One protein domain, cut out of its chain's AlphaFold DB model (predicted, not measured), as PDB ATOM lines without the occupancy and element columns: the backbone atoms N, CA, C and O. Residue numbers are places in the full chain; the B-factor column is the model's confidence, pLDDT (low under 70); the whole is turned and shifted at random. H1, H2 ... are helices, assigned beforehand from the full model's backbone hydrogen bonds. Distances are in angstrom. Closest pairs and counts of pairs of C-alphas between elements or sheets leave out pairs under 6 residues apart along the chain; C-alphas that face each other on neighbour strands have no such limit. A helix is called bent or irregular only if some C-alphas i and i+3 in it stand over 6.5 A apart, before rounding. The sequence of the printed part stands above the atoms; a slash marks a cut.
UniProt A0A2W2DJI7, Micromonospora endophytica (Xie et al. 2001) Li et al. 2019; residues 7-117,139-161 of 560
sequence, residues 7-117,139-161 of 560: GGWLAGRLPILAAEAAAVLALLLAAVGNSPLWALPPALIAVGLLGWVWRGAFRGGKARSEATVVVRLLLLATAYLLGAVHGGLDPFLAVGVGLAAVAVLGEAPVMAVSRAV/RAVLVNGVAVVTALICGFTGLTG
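What this domain is: This is residues 7 to 117 and 139 to 161 of the 560 residues of a protein of Micromonospora endophytica (Xie et al. 2001) Li et al. 2019 (UniProt A0A2W2DJI7). Five long helices stand side by side in an up-and-down bundle, with H1, H4 and H5 in one layer, H2 and H6 in a second layer beside it, and H4 in the middle. The short H3 lies at one end, on the stretch that leads from H2 to H4, and residues 112 to 117, of which 112 to 115 belong to H5, stick out. The printed part has 134 residues with six named helices, H1 to H6 in chain order, and no named strand; the class is all helix. It is compact, with a radius of gyration of the C-alphas of 15.0 A and spans of 45 by 33 by 21 A.

How they stand to each other: H1, residues 7 to 32, and H2, residues 36 to 53, form a helical hairpin; they touch, closest at the C-alphas of Ala 26 and Ala 39, 4.4 A apart, at a shallow tilt of 22 degrees, opposite ways. H3, residues 55 to 58, meets H2 only through their link. H4, residues 65 to 87, is the hub, touching four helices. It touches H1 at the C-alphas of Leu 27 and Thr 78, 4.6 A apart, the same way at a shallow tilt of 15 degrees, and H2 at those of Pro 36 and Leu 82, 6.2 A apart. H5, residues 91 to 115, makes a helical hairpin with H4, at a shallow tilt of 5 degrees, with the closest C-alphas, of Leu 76 and Val 97, 6.0 A apart. H6, residues 139 to 157, touches H4 at the C-alphas of Ala 79 and Leu 152, 4.6 A apart, and H5 at those of Ala 100 and Ala 147, 6.1 A apart. It touches H2 with residues 149 to 156 alone, closest at the C-alphas of Pro 36 and Phe 156, 6.4 A apart. H3 and H6 are near each other, while H1 and H5 are apart. Every O i to N i+4 pair is within hydrogen-bond range in H6; the counts are 20 of 22 in H1, 11 of 14 in H2, 17 of 19 in H4 and 19 of 21 in H5, and H3 is too short for such a pair.

Where its parts are: H1 begins at C-alpha 7 (-6.789, 25.434, 15.083) and is 36.2 A long; H2 is 26.2 A, H4 30.5 A, H5 36.8 A and H6 27.1 A, ending at C-alpha 157 (-0.716, -12.689, 2.442). H1 and H4 are irregular, with C-alphas 12 and 15 at 7.0 A and 67 and 70 at 7.6 A; H2 is only just irregular, with 38 and 41 at 6.9 A.

The domain as a whole: The C-alphas of Asn 34 and Val 117, the two farthest apart, are 50.4 A apart. Residues 118 to 138 are not printed, and C-alphas 117 and 139 are 17.0 A apart across this cut. Of the links printed whole, H3 to H4 is short and the others are tight. The mean pLDDT of the printed part is 91.5; residues 7 to 11 are under 70.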
ATOM      1  N   GLY A   7      -6.627  25.904  16.467       58.75
ATOM      2  CA  GLY A   7      -6.789  25.434  15.083       58.75
ATOM      3  C   GLY A   7      -5.495  24.971  14.393       58.75
ATOM      4  O   GLY A   7      -5.518  24.028  13.607       58.75
ATOM      5  N   GLY A   8      -4.345  25.584  14.689       59.78
ATOM      6  CA  GLY A   8      -3.049  25.128  14.170       59.78
ATOM      7  C   GLY A   8      -2.515  23.897  14.901       59.78
ATOM      8  O   GLY A   8      -1.906  23.022  14.282       59.78
ATOM      9  N   TRP A   9      -2.798  23.802  16.202       64.06
ATOM     10  CA  TRP A   9      -2.525  22.617  17.012       64.06
ATOM     11  C   TRP A   9      -3.362  21.413  16.546       64.06
ATOM     12  O   TRP A   9      -2.803  20.343  16.296       64.06
ATOM     13  N   LEU A  10      -4.665  21.613  16.315       64.81
ATOM     14  CA  LEU A  10      -5.582  20.603  15.780       64.81
ATOM     15  C   LEU A  10      -5.174  20.155  14.374       64.81
ATOM     16  O   LEU A  10      -5.032  18.959  14.140       64.81
ATOM     17  N   ALA A  11      -4.888  21.085  13.458       69.81
ATOM     18  CA  ALA A  11      -4.477  20.746  12.092       69.81
ATOM     19  C   ALA A  11      -3.183  19.909  12.033       69.81
ATOM     20  O   ALA A  11      -2.997  19.108  11.120       69.81
ATOM     21  N   GLY A  12      -2.283  20.075  13.009       71.62
ATOM     22  CA  GLY A  12      -1.053  19.289  13.113       71.62
ATOM     23  C   GLY A  12      -1.228  17.897  13.730       71.62
ATOM     24  O   GLY A  12      -0.393  17.031  13.465       71.62
ATOM     25  N   ARG A  13      -2.273  17.687  14.547       82.94
ATOM     26  CA  ARG A  13      -2.557  16.420  15.251       82.94
ATOM     27  C   ARG A  13      -3.631  15.565  14.589       82.94
ATOM     28  O   ARG A  13      -3.548  14.347  14.693       82.94
ATOM     29  N   LEU A  14      -4.590  16.168  13.888       88.25
ATOM     30  CA  LEU A  14      -5.694  15.472  13.221       88.25
ATOM     31  C   LEU A  14      -5.241  14.266  12.371       88.25
ATOM     32  O   LEU A  14      -5.851  13.210  12.483       88.25
ATOM     33  N   PRO A  15      -4.147  14.349  11.596       89.31
ATOM     34  CA  PRO A  15      -3.696  13.236  10.759       89.31
ATOM     35  C   PRO A  15      -3.097  12.078  11.566       89.31
ATOM     36  O   PRO A  15      -3.184  10.932  11.143       89.31
ATOM     37  N   ILE A  16      -2.512  12.372  12.733       91.94
ATOM     38  CA  ILE A  16      -2.014  11.354  13.668       91.94
ATOM     39  C   ILE A  16      -3.198  10.664  14.344       91.94
ATOM     40  O   ILE A  16      -3.270   9.444  14.316       91.94
ATOM     41  N   LEU A  17      -4.163  11.433  14.858       92.88
ATOM     42  CA  LEU A  17      -5.372  10.887  15.484       92.88
ATOM     43  C   LEU A  17      -6.186  10.031  14.502       92.88
ATOM     44  O   LEU A  17      -6.664   8.960  14.859       92.88
ATOM     45  N   ALA A  18      -6.305  10.470  13.246       94.94
ATOM     46  CA  ALA A  18      -6.953   9.691  12.193       94.94
ATOM     47  C   ALA A  18      -6.195   8.388  11.888       94.94
ATOM     48  O   ALA A  18      -6.822   7.351  11.686       94.94
ATOM     49  N   ALA A  19      -4.857   8.420  11.896       95.38
ATOM     50  CA  ALA A  19      -4.039   7.222  11.723       95.38
ATOM     51  C   ALA A  19      -4.183   6.253  12.907       95.38
ATOM     52  O   ALA A  19      -4.259   5.048  12.694       95.38
ATOM     53  N   GLU A  20      -4.260   6.769  14.138       95.88
ATOM     54  CA  GLU A  20      -4.509   5.975  15.348       95.88
ATOM     55  C   GLU A  20      -5.890   5.318  15.295       95.88
ATOM     56  O   GLU A  20      -5.984   4.105  15.454       95.88
ATOM     57  N   ALA A  21      -6.944   6.076  14.981       97.25
ATOM     58  CA  ALA A  21      -8.300   5.543  14.847       97.25
ATOM     59  C   ALA A  21      -8.396   4.466  13.753       97.25
ATOM     60  O   ALA A  21      -8.988   3.411  13.972       97.25
ATOM     61  N   ALA A  22      -7.769   4.698  12.595       97.56
ATOM     62  CA  ALA A  22      -7.709   3.713  11.518       97.56
ATOM     63  C   ALA A  22      -6.929   2.453  11.934       97.56
ATOM     64  O   ALA A  22      -7.378   1.343  11.666       97.56
ATOM     65  N   ALA A  23      -5.804   2.594  12.643       97.50
ATOM     66  CA  ALA A  23      -5.036   1.450  13.130       97.50
ATOM     67  C   ALA A  23      -5.795   0.644  14.201       97.50
ATOM     68  O   ALA A  23      -5.772  -0.583  14.154       97.50
ATOM     69  N   VAL A  24      -6.518   1.308  15.113       98.00
ATOM     70  CA  VAL A  24      -7.411   0.637  16.077       98.00
ATOM     71  C   VAL A  24      -8.525  -0.112  15.348       98.00
ATOM     72  O   VAL A  24      -8.776  -1.274  15.654       98.00
ATOM     73  N   LEU A  25      -9.173   0.509  14.360       97.50
ATOM     74  CA  LEU A  25     -10.224  -0.149  13.583       97.50
ATOM     75  C   LEU A  25      -9.686  -1.375  12.830       97.50
ATOM     76  O   LEU A  25     -10.323  -2.424  12.839       97.50
ATOM     77  N   ALA A  26      -8.498  -1.267  12.229       97.38
ATOM     78  CA  ALA A  26      -7.833  -2.394  11.580       97.38
ATOM     79  C   ALA A  26      -7.552  -3.535  12.564       97.38
ATOM     80  O   ALA A  26      -7.797  -4.692  12.239       97.38
ATOM     81  N   LEU A  27      -7.078  -3.212  13.769       97.44
ATOM     82  CA  LEU A  27      -6.822  -4.185  14.830       97.44
ATOM     83  C   LEU A  27      -8.101  -4.924  15.252       97.44
ATOM     84  O   LEU A  27      -8.114  -6.151  15.313       97.44
ATOM     85  N   LEU A  28      -9.185  -4.182  15.504       96.81
ATOM     86  CA  LEU A  28     -10.476  -4.747  15.905       96.81
ATOM     87  C   LEU A  28     -11.073  -5.638  14.808       96.81
ATOM     88  O   LEU A  28     -11.548  -6.735  15.093       96.81
ATOM     89  N   LEU A  29     -11.016  -5.199  13.549       95.62
ATOM     90  CA  LEU A  29     -11.513  -5.985  12.418       95.62
ATOM     91  C   LEU A  29     -10.644  -7.214  12.135       95.62
ATOM     92  O   LEU A  29     -11.189  -8.238  11.737       95.62
ATOM     93  N   ALA A  30      -9.332  -7.155  12.381       93.56
ATOM     94  CA  ALA A  30      -8.471  -8.334  12.306       93.56
ATOM     95  C   ALA A  30      -8.836  -9.376  13.374       93.56
ATOM     96  O   ALA A  30      -8.782 -10.571  13.093       93.56
ATOM     97  N   ALA A  31      -9.242  -8.928  14.568       92.81
ATOM     98  CA  ALA A  31      -9.637  -9.805  15.669       92.81
ATOM     99  C   ALA A  31     -11.014 -10.467  15.474       92.81
ATOM    100  O   ALA A  31     -11.188 -11.613  15.875       92.81
ATOM    101  N   VAL A  32     -11.995  -9.744  14.916       91.56
ATOM    102  CA  VAL A  32     -13.416 -10.164  14.915       91.56
ATOM    103  C   VAL A  32     -13.948 -10.517  13.521       91.56
ATOM    104  O   VAL A  32     -14.942 -11.228  13.401       91.56
ATOM    105  N   GLY A  33     -13.335 -10.010  12.452       84.94
ATOM    106  CA  GLY A  33     -13.835 -10.216  11.094       84.94
ATOM    107  C   GLY A  33     -13.685 -11.666  10.643       84.94
ATOM    108  O   GLY A  33     -12.663 -12.279  10.892       84.94
ATOM    109  N   ASN A  34     -14.651 -12.194   9.889       87.69
ATOM    110  CA  ASN A  34     -14.583 -13.557   9.331       87.69
ATOM    111  C   ASN A  34     -13.617 -13.687   8.132       87.69
ATOM    112  O   ASN A  34     -13.551 -14.731   7.489       87.69
ATOM    113  N   SER A  35     -12.929 -12.603   7.766       89.50
ATOM    114  CA  SER A  35     -11.944 -12.561   6.687       89.50
ATOM    115  C   SER A  35     -10.873 -11.515   7.007       89.50
ATOM    116  O   SER A  35     -11.224 -10.417   7.457       89.50
ATOM    117  N   PRO A  36      -9.591 -11.778   6.692       87.69
ATOM    118  CA  PRO A  36      -8.524 -10.798   6.877       87.69
ATOM    119  C   PRO A  36      -8.763  -9.516   6.062       87.69
ATOM    120  O   PRO A  36      -8.320  -8.443   6.461       87.69
ATOM    121  N   LEU A  37      -9.525  -9.575   4.962       91.62
ATOM    122  CA  LEU A  37      -9.778  -8.428   4.080       91.62
ATOM    123  C   LEU A  37     -10.530  -7.271   4.758       91.62
ATOM    124  O   LEU A  37     -10.388  -6.131   4.321       91.62
ATOM    125  N   TRP A  38     -11.270  -7.516   5.844       92.75
ATOM    126  CA  TRP A  38     -11.950  -6.452   6.594       92.75
ATOM    127  C   TRP A  38     -10.968  -5.471   7.245       92.75
ATOM    128  O   TRP A  38     -11.237  -4.273   7.311       92.75
ATOM    129  N   ALA A  39      -9.804  -5.957   7.681       94.12
ATOM    130  CA  ALA A  39      -8.773  -5.122   8.289       94.12
ATOM    131  C   ALA A  39      -7.940  -4.338   7.255       94.12
ATOM    132  O   ALA A  39      -7.248  -3.387   7.623       94.12
ATOM    133  N   LEU A  40      -7.994  -4.714   5.970       94.06
ATOM    134  CA  LEU A  40      -7.115  -4.170   4.932       94.06
ATOM    135  C   LEU A  40      -7.371  -2.679   4.636       94.06
ATOM    136  O   LEU A  40      -6.409  -1.911   4.707       94.06
ATOM    137  N   PRO A  41      -8.609  -2.209   4.363       97.06
ATOM    138  CA  PRO A  41      -8.853  -0.788   4.113       97.06
ATOM    139  C   PRO A  41      -8.390   0.139   5.253       97.06
ATOM    140  O   PRO A  41      -7.633   1.073   4.973       97.06
ATOM    141  N   PRO A  42      -8.748  -0.093   6.535       97.06
ATOM    142  CA  PRO A  42      -8.277   0.772   7.614       97.06
ATOM    143  C   PRO A  42      -6.763   0.661   7.858       97.06
ATOM    144  O   PRO A  42      -6.133   1.674   8.173       97.06
ATOM    145  N   ALA A  43      -6.139  -0.502   7.633       96.44
ATOM    146  CA  ALA A  43      -4.681  -0.633   7.701       96.44
ATOM    147  C   ALA A  43      -3.977   0.206   6.618       96.44
ATOM    148  O   ALA A  43      -3.014   0.915   6.916       96.44
ATOM    149  N   LEU A  44      -4.480   0.191   5.377       97.38
ATOM    150  CA  LEU A  44      -3.948   1.009   4.281       97.38
ATOM    151  C   LEU A  44      -4.106   2.509   4.554       97.38
ATOM    152  O   LEU A  44      -3.178   3.277   4.296       97.38
ATOM    153  N   ILE A  45      -5.239   2.926   5.128       97.50
ATOM    154  CA  ILE A  45      -5.459   4.318   5.552       97.50
ATOM    155  C   ILE A  45      -4.423   4.725   6.606       97.50
ATOM    156  O   ILE A  45      -3.780   5.767   6.463       97.50
ATOM    157  N   ALA A  46      -4.209   3.900   7.634       97.19
ATOM    158  CA  ALA A  46      -3.225   4.174   8.680       97.19
ATOM    159  C   ALA A  46      -1.793   4.286   8.119       97.19
ATOM    160  O   ALA A  46      -1.077   5.239   8.441       97.19
ATOM    161  N   VAL A  47      -1.383   3.373   7.228       96.75
ATOM    162  CA  VAL A  47      -0.067   3.412   6.559       96.75
ATOM    163  C   VAL A  47       0.072   4.648   5.663       96.75
ATOM    164  O   VAL A  47       1.100   5.330   5.706       96.75
ATOM    165  N   GLY A  48      -0.961   4.992   4.891       96.06
ATOM    166  CA  GLY A  48      -0.970   6.183   4.038       96.06
ATOM    167  C   GLY A  48      -0.827   7.479   4.841       96.06
ATOM    168  O   GLY A  48      -0.024   8.350   4.491       96.06
ATOM    169  N   LEU A  49      -1.538   7.588   5.967       95.12
ATOM    170  CA  LEU A  49      -1.433   8.730   6.877       95.12
ATOM    171  C   LEU A  49      -0.058   8.807   7.556       95.12
ATOM    172  O   LEU A  49       0.492   9.903   7.669       95.12
ATOM    173  N   LEU A  50       0.549   7.674   7.930       93.12
ATOM    174  CA  LEU A  50       1.940   7.636   8.407       93.12
ATOM    175  C   LEU A  50       2.917   8.171   7.353       93.12
ATOM    176  O   LEU A  50       3.740   9.040   7.658       93.12
ATOM    177  N   GLY A  51       2.791   7.719   6.102       92.31
ATOM    178  CA  GLY A  51       3.588   8.221   4.981       92.31
ATOM    179  C   GLY A  51       3.419   9.729   4.778       92.31
ATOM    180  O   GLY A  51       4.400  10.454   4.591       92.31
ATOM    181  N   TRP A  52       2.193  10.237   4.912       91.56
ATOM    182  CA  TRP A  52       1.902  11.668   4.835       91.56
ATOM    183  C   TRP A  52       2.516  12.464   5.997       91.56
ATOM    184  O   TRP A  52       3.101  13.525   5.767       91.56
ATOM    185  N   VAL A  53       2.471  11.951   7.234       90.75
ATOM    186  CA  VAL A  53       3.135  12.569   8.400       90.75
ATOM    187  C   VAL A  53       4.656  12.618   8.203       90.75
ATOM    188  O   VAL A  53       5.304  13.600   8.583       90.75
ATOM    189  N   TRP A  54       5.235  11.600   7.565       92.44
ATOM    190  CA  TRP A  54       6.668  11.503   7.286       92.44
ATOM    191  C   TRP A  54       7.113  12.099   5.945       92.44
ATOM    192  O   TRP A  54       8.311  12.100   5.661       92.44
ATOM    193  N   ARG A  55       6.221  12.717   5.157       90.50
ATOM    194  CA  ARG A  55       6.557  13.322   3.848       90.50
ATOM    195  C   ARG A  55       7.745  14.285   3.885       90.50
ATOM    196  O   ARG A  55       8.520  14.367   2.936       90.50
ATOM    197  N   GLY A  56       7.905  15.008   4.995       84.44
ATOM    198  CA  GLY A  56       9.049  15.893   5.213       84.44
ATOM    199  C   GLY A  56      10.352  15.133   5.466       84.44
ATOM    200  O   GLY A  56      11.398  15.561   4.991       84.44
ATOM    201  N   ALA A  57      10.302  13.997   6.165       88.56
ATOM    202  CA  ALA A  57      11.467  13.154   6.425       88.56
ATOM    203  C   ALA A  57      12.009  12.504   5.144       88.56
ATOM    204  O   ALA A  57      13.222  12.481   4.953       88.56
ATOM    205  N   PHE A  58      11.132  12.094   4.219       86.12
ATOM    206  CA  PHE A  58      11.545  11.596   2.897       86.12
ATOM    207  C   PHE A  58      12.284  12.643   2.050       86.12
ATOM    208  O   PHE A  58      13.058  12.288   1.170       86.12
ATOM    209  N   ARG A  59      12.098  13.935   2.347       85.94
ATOM    210  CA  ARG A  59      12.802  15.058   1.707       85.94
ATOM    211  C   ARG A  59      14.002  15.562   2.524       85.94
ATOM    212  O   ARG A  59      14.432  16.695   2.343       85.94
ATOM    213  N   GLY A  60      14.514  14.756   3.458       78.12
ATOM    214  CA  GLY A  60      15.664  15.099   4.308       78.12
ATOM    215  C   GLY A  60      15.320  15.765   5.649       78.12
ATOM    216  O   GLY A  60      16.218  16.166   6.386       78.12
ATOM    217  N   GLY A  61      14.034  15.883   5.996       83.25
ATOM    218  CA  GLY A  61      13.572  16.421   7.277       83.25
ATOM    219  C   GLY A  61      13.646  15.438   8.458       83.25
ATOM    220  O   GLY A  61      14.139  14.313   8.359       83.25
ATOM    221  N   LYS A  62      13.117  15.856   9.616       86.00
ATOM    222  CA  LYS A  62      13.049  15.019  10.828       86.00
ATOM    223  C   LYS A  62      11.812  14.116  10.822       86.00
ATOM    224  O   LYS A  62      10.699  14.608  10.630       86.00
ATOM    225  N   ALA A  63      11.994  12.824  11.094       86.12
ATOM    226  CA  ALA A  63      10.886  11.895  11.307       86.12
ATOM    227  C   ALA A  63      10.286  12.079  12.713       86.12
ATOM    228  O   ALA A  63      11.010  12.203  13.703       86.12
ATOM    229  N   ARG A  64       8.953  12.108  12.813       85.50
ATOM    230  CA  ARG A  64       8.227  12.319  14.077       85.50
ATOM    231  C   ARG A  64       7.958  10.994  14.795       85.50
ATOM    232  O   ARG A  64       6.810  10.586  14.876       85.50
ATOM    233  N   SER A  65       9.010  10.339  15.286       85.75
ATOM    234  CA  SER A  65       8.918   9.040  15.979       85.75
ATOM    235  C   SER A  65       7.889   9.034  17.113       85.75
ATOM    236  O   SER A  65       6.917   8.288  17.035       85.75
ATOM    237  N   GLU A  66       8.058   9.911  18.115       85.50
ATOM    238  CA  GLU A  66       7.229   9.964  19.336       85.50
ATOM    239  C   GLU A  66       5.730  10.092  19.027       85.50
ATOM    240  O   GLU A  66       4.898   9.519  19.719       85.50
ATOM    241  N   ALA A  67       5.384  10.800  17.950       86.75
ATOM    242  CA  ALA A  67       4.003  11.022  17.540       86.75
ATOM    243  C   ALA A  67       3.392   9.853  16.748       86.75
ATOM    244  O   ALA A  67       2.195   9.864  16.495       86.75
ATOM    245  N   THR A  68       4.191   8.883  16.299       92.50
ATOM    246  CA  THR A  68       3.731   7.760  15.466       92.50
ATOM    247  C   THR A  68       4.008   6.393  16.088       92.50
ATOM    248  O   THR A  68       3.780   5.373  15.438       92.50
ATOM    249  N   VAL A  69       4.514   6.331  17.327       95.25
ATOM    250  CA  VAL A  69       4.763   5.062  18.039       95.25
ATOM    251  C   VAL A  69       3.473   4.249  18.166       95.25
ATOM    252  O   VAL A  69       3.457   3.090  17.765       95.25
ATOM    253  N   VAL A  70       2.385   4.865  18.644       96.12
ATOM    254  CA  VAL A  70       1.108   4.175  18.911       96.12
ATOM    255  C   VAL A  70       0.553   3.523  17.646       96.12
ATOM    256  O   VAL A  70       0.309   2.321  17.638       96.12
ATOM    257  N   VAL A  71       0.444   4.283  16.550       96.44
ATOM    258  CA  VAL A  71      -0.038   3.770  15.253       96.44
ATOM    259  C   VAL A  71       0.767   2.549  14.804       96.44
ATOM    260  O   VAL A  71       0.200   1.551  14.376       96.44
ATOM    261  N   ARG A  72       2.099   2.605  14.918       97.38
ATOM    262  CA  ARG A  72       2.986   1.522  14.471       97.38
ATOM    263  C   ARG A  72       2.859   0.268  15.326       97.38
ATOM    264  O   ARG A  72       2.857  -0.825  14.773       97.38
ATOM    265  N   LEU A  73       2.713   0.417  16.642       98.06
ATOM    266  CA  LEU A  73       2.476  -0.715  17.541       98.06
ATOM    267  C   LEU A  73       1.107  -1.358  17.300       98.06
ATOM    268  O   LEU A  73       1.015  -2.580  17.281       98.06
ATOM    269  N   LEU A  74       0.067  -0.556  17.048       98.06
ATOM    270  CA  LEU A  74      -1.256  -1.067  16.683       98.06
ATOM    271  C   LEU A  74      -1.208  -1.850  15.369       98.06
ATOM    272  O   LEU A  74      -1.724  -2.955  15.310       98.06
ATOM    273  N   LEU A  75      -0.526  -1.333  14.345       98.06
ATOM    274  CA  LEU A  75      -0.360  -2.037  13.069       98.06
ATOM    275  C   LEU A  75       0.442  -3.343  13.203       98.06
ATOM    276  O   LEU A  75       0.110  -4.334  12.557       98.06
ATOM    277  N   LEU A  76       1.466  -3.372  14.058       98.19
ATOM    278  CA  LEU A  76       2.190  -4.603  14.390       98.19
ATOM    279  C   LEU A  76       1.291  -5.620  15.109       98.19
ATOM    280  O   LEU A  76       1.326  -6.805  14.784       98.19
ATOM    281  N   ALA A  77       0.447  -5.160  16.034       97.56
ATOM    282  CA  ALA A  77      -0.548  -6.007  16.685       97.56
ATOM    283  C   ALA A  77      -1.602  -6.521  15.685       97.56
ATOM    284  O   ALA A  77      -1.990  -7.686  15.759       97.56
ATOM    285  N   THR A  78      -2.000  -5.707  14.699       97.12
ATOM    286  CA  THR A  78      -2.875  -6.129  13.594       97.12
ATOM    287  C   THR A  78      -2.219  -7.239  12.780       97.12
ATOM    288  O   THR A  78      -2.850  -8.262  12.543       97.12
ATOM    289  N   ALA A  79      -0.946  -7.083  12.398       95.69
ATOM    290  CA  ALA A  79      -0.199  -8.113  11.674       95.69
ATOM    291  C   ALA A  79      -0.147  -9.446  12.441       95.69
ATOM    292  O   ALA A  79      -0.373 -10.505  11.857       95.69
ATOM    293  N   TYR A  80       0.097  -9.388  13.755       95.69
ATOM    294  CA  TYR A  80       0.089 -10.565  14.623       95.69
ATOM    295  C   TYR A  80      -1.286 -11.242  14.676       95.69
ATOM    296  O   TYR A  80      -1.382 -12.454  14.491       95.69
ATOM    297  N   LEU A  81      -2.355 -10.465  14.887       94.62
ATOM    298  CA  LEU A  81      -3.717 -10.997  14.963       94.62
ATOM    299  C   LEU A  81      -4.191 -11.598  13.643       94.62
ATOM    300  O   LEU A  81      -4.862 -12.623  13.664       94.62
ATOM    301  N   LEU A  82      -3.808 -11.020  12.503       92.69
ATOM    302  CA  LEU A  82      -4.123 -11.600  11.198       92.69
ATOM    303  C   LEU A  82      -3.547 -13.016  11.061       92.69
ATOM    304  O   LEU A  82      -4.271 -13.933  10.680       92.69
ATOM    305  N   GLY A  83      -2.285 -13.214  11.453       88.81
ATOM    306  CA  GLY A  83      -1.671 -14.544  11.475       88.81
ATOM    307  C   GLY A  83      -2.332 -15.488  12.485       88.81
ATOM    308  O   GLY A  83      -2.607 -16.641  12.162       88.81
ATOM    309  N   ALA A  84      -2.631 -14.995  13.691       89.88
ATOM    310  CA  ALA A  84      -3.210 -15.800  14.764       89.88
ATOM    311  C   ALA A  84      -4.650 -16.260  14.486       89.88
ATOM    312  O   ALA A  84      -4.995 -17.391  14.819       89.88
ATOM    313  N   VAL A  85      -5.481 -15.400  13.891       89.56
ATOM    314  CA  VAL A  85      -6.914 -15.657  13.684       89.56
ATOM    315  C   VAL A  85      -7.195 -16.274  12.311       89.56
ATOM    316  O   VAL A  85      -8.043 -17.155  12.213       89.56
ATOM    317  N   HIS A  86      -6.483 -15.852  11.257       86.25
ATOM    318  CA  HIS A  86      -6.840 -16.190   9.866       86.25
ATOM    319  C   HIS A  86      -5.848 -17.104   9.143       86.25
ATOM    320  O   HIS A  86      -6.214 -17.684   8.125       86.25
ATOM    321  N   GLY A  87      -4.601 -17.219   9.615       75.06
ATOM    322  CA  GLY A  87      -3.514 -17.852   8.850       75.06
ATOM    323  C   GLY A  87      -2.839 -19.063   9.496       75.06
ATOM    324  O   GLY A  87      -2.027 -19.704   8.836       75.06
ATOM    325  N   GLY A  88      -3.151 -19.377  10.759       78.44
ATOM    326  CA  GLY A  88      -2.314 -20.245  11.590       78.44
ATOM    327  C   GLY A  88      -1.012 -19.519  11.943       78.44
ATOM    328  O   GLY A  88      -0.239 -19.142  11.065       78.44
ATOM    329  N   LEU A  89      -0.777 -19.252  13.229       80.94
ATOM    330  CA  LEU A  89       0.318 -18.373  13.645       80.94
ATOM    331  C   LEU A  89       1.692 -18.953  13.261       80.94
ATOM    332  O   LEU A  89       2.205 -19.836  13.945       80.94
ATOM    333  N   ASP A  90       2.311 -18.403  12.213       88.62
ATOM    334  CA  ASP A  90       3.714 -18.654  11.884       88.62
ATOM    335  C   ASP A  90       4.605 -18.133  13.034       88.62
ATOM    336  O   ASP A  90       4.615 -16.920  13.300       88.62
ATOM    337  N   PRO A  91       5.384 -18.999  13.713       92.62
ATOM    338  CA  PRO A  91       6.292 -18.577  14.775       92.62
ATOM    339  C   PRO A  91       7.275 -17.489  14.326       92.62
ATOM    340  O   PRO A  91       7.612 -16.601  15.112       92.62
ATOM    341  N   PHE A  92       7.707 -17.500  13.060       95.19
ATOM    342  CA  PHE A  92       8.608 -16.477  12.532       95.19
ATOM    343  C   PHE A  92       7.922 -15.115  12.422       95.19
ATOM    344  O   PHE A  92       8.542 -14.097  12.722       95.19
ATOM    345  N   LEU A  93       6.636 -15.068  12.062       94.06
ATOM    346  CA  LEU A  93       5.880 -13.816  12.041       94.06
ATOM    347  C   LEU A  93       5.763 -13.235  13.455       94.06
ATOM    348  O   LEU A  93       6.010 -12.045  13.646       94.06
ATOM    349  N   ALA A  94       5.466 -14.073  14.452       95.19
ATOM    350  CA  ALA A  94       5.395 -13.653  15.852       95.19
ATOM    351  C   ALA A  94       6.729 -13.067  16.349       95.19
ATOM    352  O   ALA A  94       6.756 -11.979  16.928       95.19
ATOM    353  N   VAL A  95       7.846 -13.748  16.068       97.12
ATOM    354  CA  VAL A  95       9.195 -13.263  16.406       97.12
ATOM    355  C   VAL A  95       9.506 -11.958  15.676       97.12
ATOM    356  O   VAL A  95       9.978 -11.006  16.295       97.12
ATOM    357  N   GLY A  96       9.218 -11.879  14.376       97.25
ATOM    358  CA  GLY A  96       9.447 -10.685  13.569       97.25
ATOM    359  C   GLY A  96       8.668  -9.471  14.083       97.25
ATOM    360  O   GLY A  96       9.251  -8.404  14.269       97.25
ATOM    361  N   VAL A  97       7.381  -9.644  14.404       97.62
ATOM    362  CA  VAL A  97       6.548  -8.605  15.029       97.62
ATOM    363  C   VAL A  97       7.129  -8.164  16.374       97.62
ATOM    364  O   VAL A  97       7.234  -6.961  16.625       97.62
ATOM    365  N   GLY A  98       7.557  -9.109  17.216       97.94
ATOM    366  CA  GLY A  98       8.210  -8.807  18.491       97.94
ATOM    367  C   GLY A  98       9.479  -7.965  18.317       97.94
ATOM    368  O   GLY A  98       9.629  -6.929  18.966       97.94
ATOM    369  N   LEU A  99      10.360  -8.348  17.387       98.38
ATOM    370  CA  LEU A  99      11.578  -7.595  17.065       98.38
ATOM    371  C   LEU A  99      11.264  -6.183  16.549       98.38
ATOM    372  O   LEU A  99      11.903  -5.221  16.975       98.38
ATOM    373  N   ALA A 100      10.266  -6.038  15.673       98.12
ATOM    374  CA  ALA A 100       9.839  -4.738  15.160       98.12
ATOM    375  C   ALA A 100       9.270  -3.845  16.273       98.12
ATOM    376  O   ALA A 100       9.580  -2.654  16.321       98.12
ATOM    377  N   ALA A 101       8.484  -4.409  17.195       98.25
ATOM    378  CA  ALA A 101       7.946  -3.675  18.335       98.25
ATOM    379  C   ALA A 101       9.072  -3.171  19.250       98.25
ATOM    380  O   ALA A 101       9.083  -1.994  19.615       98.25
ATOM    381  N   VAL A 102      10.065  -4.016  19.548       98.19
ATOM    382  CA  VAL A 102      11.259  -3.616  20.314       98.19
ATOM    383  C   VAL A 102      12.046  -2.528  19.579       98.19
ATOM    384  O   VAL A 102      12.449  -1.548  20.205       98.19
ATOM    385  N   ALA A 103      12.225  -2.639  18.259       97.75
ATOM    386  CA  ALA A 103      12.900  -1.615  17.463       97.75
ATOM    387  C   ALA A 103      12.169  -0.262  17.534       97.75
ATOM    388  O   ALA A 103      12.808   0.764  17.776       97.75
ATOM    389  N   VAL A 104      10.837  -0.256  17.391       97.50
ATOM    390  CA  VAL A 104       9.998   0.952  17.495       97.50
ATOM    391  C   VAL A 104      10.078   1.567  18.895       97.50
ATOM    392  O   VAL A 104      10.274   2.777  19.018       97.50
ATOM    393  N   LEU A 105       9.976   0.756  19.951       96.44
ATOM    394  CA  LEU A 105      10.086   1.221  21.339       96.44
ATOM    395  C   LEU A 105      11.493   1.752  21.665       96.44
ATOM    396  O   LEU A 105      11.629   2.716  22.417       96.44
ATOM    397  N   GLY A 106      12.532   1.177  21.054       95.50
ATOM    398  CA  GLY A 106      13.924   1.601  21.198       95.50
ATOM    399  C   GLY A 106      14.245   2.970  20.585       95.50
ATOM    400  O   GLY A 106      15.267   3.570  20.922       95.50
ATOM    401  N   GLU A 107      13.381   3.526  19.730       95.31
ATOM    402  CA  GLU A 107      13.599   4.845  19.125       95.31
ATOM    403  C   GLU A 107      13.618   5.973  20.161       95.31
ATOM    404  O   GLU A 107      14.478   6.854  20.094       95.31
ATOM    405  N   ALA A 108      12.698   5.948  21.130       92.69
ATOM    406  CA  ALA A 108      12.566   6.985  22.151       92.69
ATOM    407  C   ALA A 108      13.828   7.138  23.027       92.69
ATOM    408  O   ALA A 108      14.358   8.254  23.096       92.69
ATOM    409  N   PRO A 109      14.379   6.072  23.647       93.75
ATOM    410  CA  PRO A 109      15.617   6.190  24.412       93.75
ATOM    411  C   PRO A 109      16.806   6.593  23.530       93.75
ATOM    412  O   PRO A 109      17.587   7.458  23.929       93.75
ATOM    413  N   VAL A 110      16.926   6.070  22.303       94.50
ATOM    414  CA  VAL A 110      17.998   6.481  21.372       94.50
ATOM    415  C   VAL A 110      17.892   7.967  21.018       94.50
ATOM    416  O   VAL A 110      18.900   8.675  20.979       94.50
ATOM    417  N   MET A 111      16.680   8.477  20.801       91.81
ATOM    418  CA  MET A 111      16.445   9.901  20.570       91.81
ATOM    419  C   MET A 111      16.780  10.748  21.796       91.81
ATOM    420  O   MET A 111      17.388  11.806  21.634       91.81
ATOM    421  N   ALA A 112      16.434  10.294  23.001       91.56
ATOM    422  CA  ALA A 112      16.785  10.979  24.242       91.56
ATOM    423  C   ALA A 112      18.311  11.103  24.401       91.56
ATOM    424  O   ALA A 112      18.814  12.205  24.621       91.56
ATOM    425  N   VAL A 113      19.058  10.016  24.177       93.62
ATOM    426  CA  VAL A 113      20.532  10.030  24.216       93.62
ATOM    427  C   VAL A 113      21.109  10.907  23.097       93.62
ATOM    428  O   VAL A 113      22.013  11.704  23.336       93.62
ATOM    429  N   SER A 114      20.563  10.835  21.880       91.56
ATOM    430  CA  SER A 114      21.008  11.660  20.746       91.56
ATOM    431  C   SER A 114      20.821  13.165  20.994       91.56
ATOM    432  O   SER A 114      21.659  13.967  20.580       91.56
ATOM    433  N   ARG A 115      19.775  13.577  21.729       89.50
ATOM    434  CA  ARG A 115      19.568  14.984  22.130       89.50
ATOM    435  C   ARG A 115      20.680  15.505  23.050       89.50
ATOM    436  O   ARG A 115      20.981  16.695  22.988       89.50
ATOM    437  N   ALA A 116      21.319  14.632  23.835       89.38
ATOM    438  CA  ALA A 116      22.462  14.984  24.679       89.38
ATOM    439  C   ALA A 116      23.771  15.180  23.885       89.38
ATOM    440  O   ALA A 116      24.739  15.718  24.421       89.38
ATOM    441  N   VAL A 117      23.813  14.792  22.605       90.81
ATOM    442  CA  VAL A 117      24.940  15.089  21.713       90.81
ATOM    443  C   VAL A 117      24.797  16.517  21.190       90.81
ATOM    444  O   VAL A 117      23.820  16.853  20.517       90.81
ATOM    445  N   ARG A 139      16.558   8.040  10.044       90.69
ATOM    446  CA  ARG A 139      16.801   6.823   9.254       90.69
ATOM    447  C   ARG A 139      16.297   5.573   9.974       90.69
ATOM    448  O   ARG A 139      15.604   4.778   9.354       90.69
ATOM    449  N   ALA A 140      16.584   5.445  11.269       93.19
ATOM    450  CA  ALA A 140      16.096   4.331  12.081       93.19
ATOM    451  C   ALA A 140      14.560   4.298  12.122       93.19
ATOM    452  O   ALA A 140      13.963   3.262  11.867       93.19
ATOM    453  N   VAL A 141      13.916   5.455  12.318       94.62
ATOM    454  CA  VAL A 141      12.444   5.573  12.339       94.62
ATOM    455  C   VAL A 141      11.811   5.122  11.020       94.62
ATOM    456  O   VAL A 141      10.810   4.407  11.025       94.62
ATOM    457  N   LEU A 142      12.389   5.530   9.885       94.00
ATOM    458  CA  LEU A 142      11.885   5.156   8.562       94.00
ATOM    459  C   LEU A 142      12.064   3.656   8.286       94.00
ATOM    460  O   LEU A 142      11.127   3.021   7.810       94.00
ATOM    461  N   VAL A 143      13.221   3.078   8.629       94.94
ATOM    462  CA  VAL A 143      13.480   1.633   8.482       94.94
ATOM    463  C   VAL A 143      12.561   0.809   9.386       94.94
ATOM    464  O   VAL A 143      11.987  -0.179   8.936       94.94
ATOM    465  N   ASN A 144      12.324   1.252  10.622       95.88
ATOM    466  CA  ASN A 144      11.347   0.622  11.507       95.88
ATOM    467  C   ASN A 144       9.927   0.700  10.920       95.88
ATOM    468  O   ASN A 144       9.153  -0.242  11.050       95.88
ATOM    469  N   GLY A 145       9.583   1.786  10.218       96.06
ATOM    470  CA  GLY A 145       8.341   1.886   9.447       96.06
ATOM    471  C   GLY A 145       8.225   0.836   8.336       96.06
ATOM    472  O   GLY A 145       7.152   0.265   8.156       96.06
ATOM    473  N   VAL A 146       9.322   0.532   7.634       96.75
ATOM    474  CA  VAL A 146       9.364  -0.554   6.637       96.75
ATOM    475  C   VAL A 146       9.113  -1.908   7.302       96.75
ATOM    476  O   VAL A 146       8.300  -2.668   6.792       96.75
ATOM    477  N   ALA A 147       9.709  -2.176   8.470       97.38
ATOM    478  CA  ALA A 147       9.466  -3.415   9.217       97.38
ATOM    479  C   ALA A 147       7.981  -3.609   9.584       97.38
ATOM    480  O   ALA A 147       7.452  -4.710   9.437       97.38
ATOM    481  N   VAL A 148       7.284  -2.535   9.981       97.81
ATOM    482  CA  VAL A 148       5.831  -2.559  10.249       97.81
ATOM    483  C   VAL A 148       5.039  -2.930   8.991       97.81
ATOM    484  O   VAL A 148       4.150  -3.777   9.048       97.81
ATOM    485  N   VAL A 149       5.363  -2.321   7.846       97.44
ATOM    486  CA  VAL A 149       4.684  -2.611   6.572       97.44
ATOM    487  C   VAL A 149       4.968  -4.041   6.107       97.44
ATOM    488  O   VAL A 149       4.049  -4.725   5.669       97.44
ATOM    489  N   THR A 150       6.203  -4.528   6.249       96.81
ATOM    490  CA  THR A 150       6.561  -5.919   5.939       96.81
ATOM    491  C   THR A 150       5.772  -6.907   6.796       96.81
ATOM    492  O   THR A 150       5.202  -7.847   6.247       96.81
ATOM    493  N   ALA A 151       5.668  -6.665   8.109       96.38
ATOM    494  CA  ALA A 151       4.878  -7.503   9.007       96.38
ATOM    495  C   ALA A 151       3.400  -7.549   8.591       96.38
ATOM    496  O   ALA A 151       2.813  -8.628   8.537       96.38
ATOM    497  N   LEU A 152       2.809  -6.398   8.238       96.19
ATOM    498  CA  LEU A 152       1.438  -6.330   7.722       96.19
ATOM    499  C   LEU A 152       1.276  -7.143   6.434       96.19
ATOM    500  O   LEU A 152       0.341  -7.930   6.337       96.19
ATOM    501  N   ILE A 153       2.181  -6.984   5.461       95.00
ATOM    502  CA  ILE A 153       2.124  -7.727   4.192       95.00
ATOM    503  C   ILE A 153       2.161  -9.233   4.462       95.00
ATOM    504  O   ILE A 153       1.301  -9.951   3.955       95.00
ATOM    505  N   CYS A 154       3.095  -9.714   5.288       93.25
ATOM    506  CA  CYS A 154       3.155 -11.126   5.674       93.25
ATOM    507  C   CYS A 154       1.868 -11.579   6.383       93.25
ATOM    508  O   CYS A 154       1.327 -12.623   6.031       93.25
ATOM    509  N   GLY A 155       1.328 -10.770   7.302       92.06
ATOM    510  CA  GLY A 155       0.074 -11.063   8.002       92.06
ATOM    511  C   GLY A 155      -1.147 -11.173   7.080       92.06
ATOM    512  O   GLY A 155      -1.987 -12.039   7.292       92.06
ATOM    513  N   PHE A 156      -1.244 -10.344   6.034       91.81
ATOM    514  CA  PHE A 156      -2.353 -10.396   5.067       91.81
ATOM    515  C   PHE A 156      -2.207 -11.491   4.006       91.81
ATOM    516  O   PHE A 156      -3.212 -11.989   3.508       91.81
ATOM    517  N   THR A 157      -0.977 -11.816   3.602       89.69
ATOM    518  CA  THR A 157      -0.716 -12.689   2.442       89.69
ATOM    519  C   THR A 157      -0.366 -14.125   2.821       89.69
ATOM    520  O   THR A 157      -0.362 -14.988   1.947       89.69
ATOM    521  N   GLY A 158      -0.027 -14.386   4.087       81.88
ATOM    522  CA  GLY A 158       0.488 -15.687   4.521       81.88
ATOM    523  C   GLY A 158       1.899 -15.996   4.001       81.88
ATOM    524  O   GLY A 158       2.344 -17.138   4.081       81.88
ATOM    525  N   LEU A 159       2.617 -15.001   3.459       84.94
ATOM    526  CA  LEU A 159       4.036 -15.142   3.125       84.94
ATOM    527  C   LEU A 159       4.846 -15.481   4.383       84.94
ATOM    528  O   LEU A 159       4.557 -14.969   5.464       84.94
ATOM    529  N   THR A 160       5.906 -16.283   4.224       85.06
ATOM    530  CA  THR A 160       6.749 -16.713   5.350       85.06
ATOM    531  C   THR A 160       7.224 -15.539   6.212       85.06
ATOM    532  O   THR A 160       7.777 -14.545   5.725       85.06
ATOM    533  N   GLY A 161       7.058 -15.683   7.525       87.81
ATOM    534  CA  GLY A 161       7.491 -14.727   8.531       87.81
ATOM    535  C   GLY A 161       9.004 -14.528   8.580       87.81
ATOM    536  O   GLY A 161       9.454 -13.541   9.160       87.81
TER     537      GLY A 161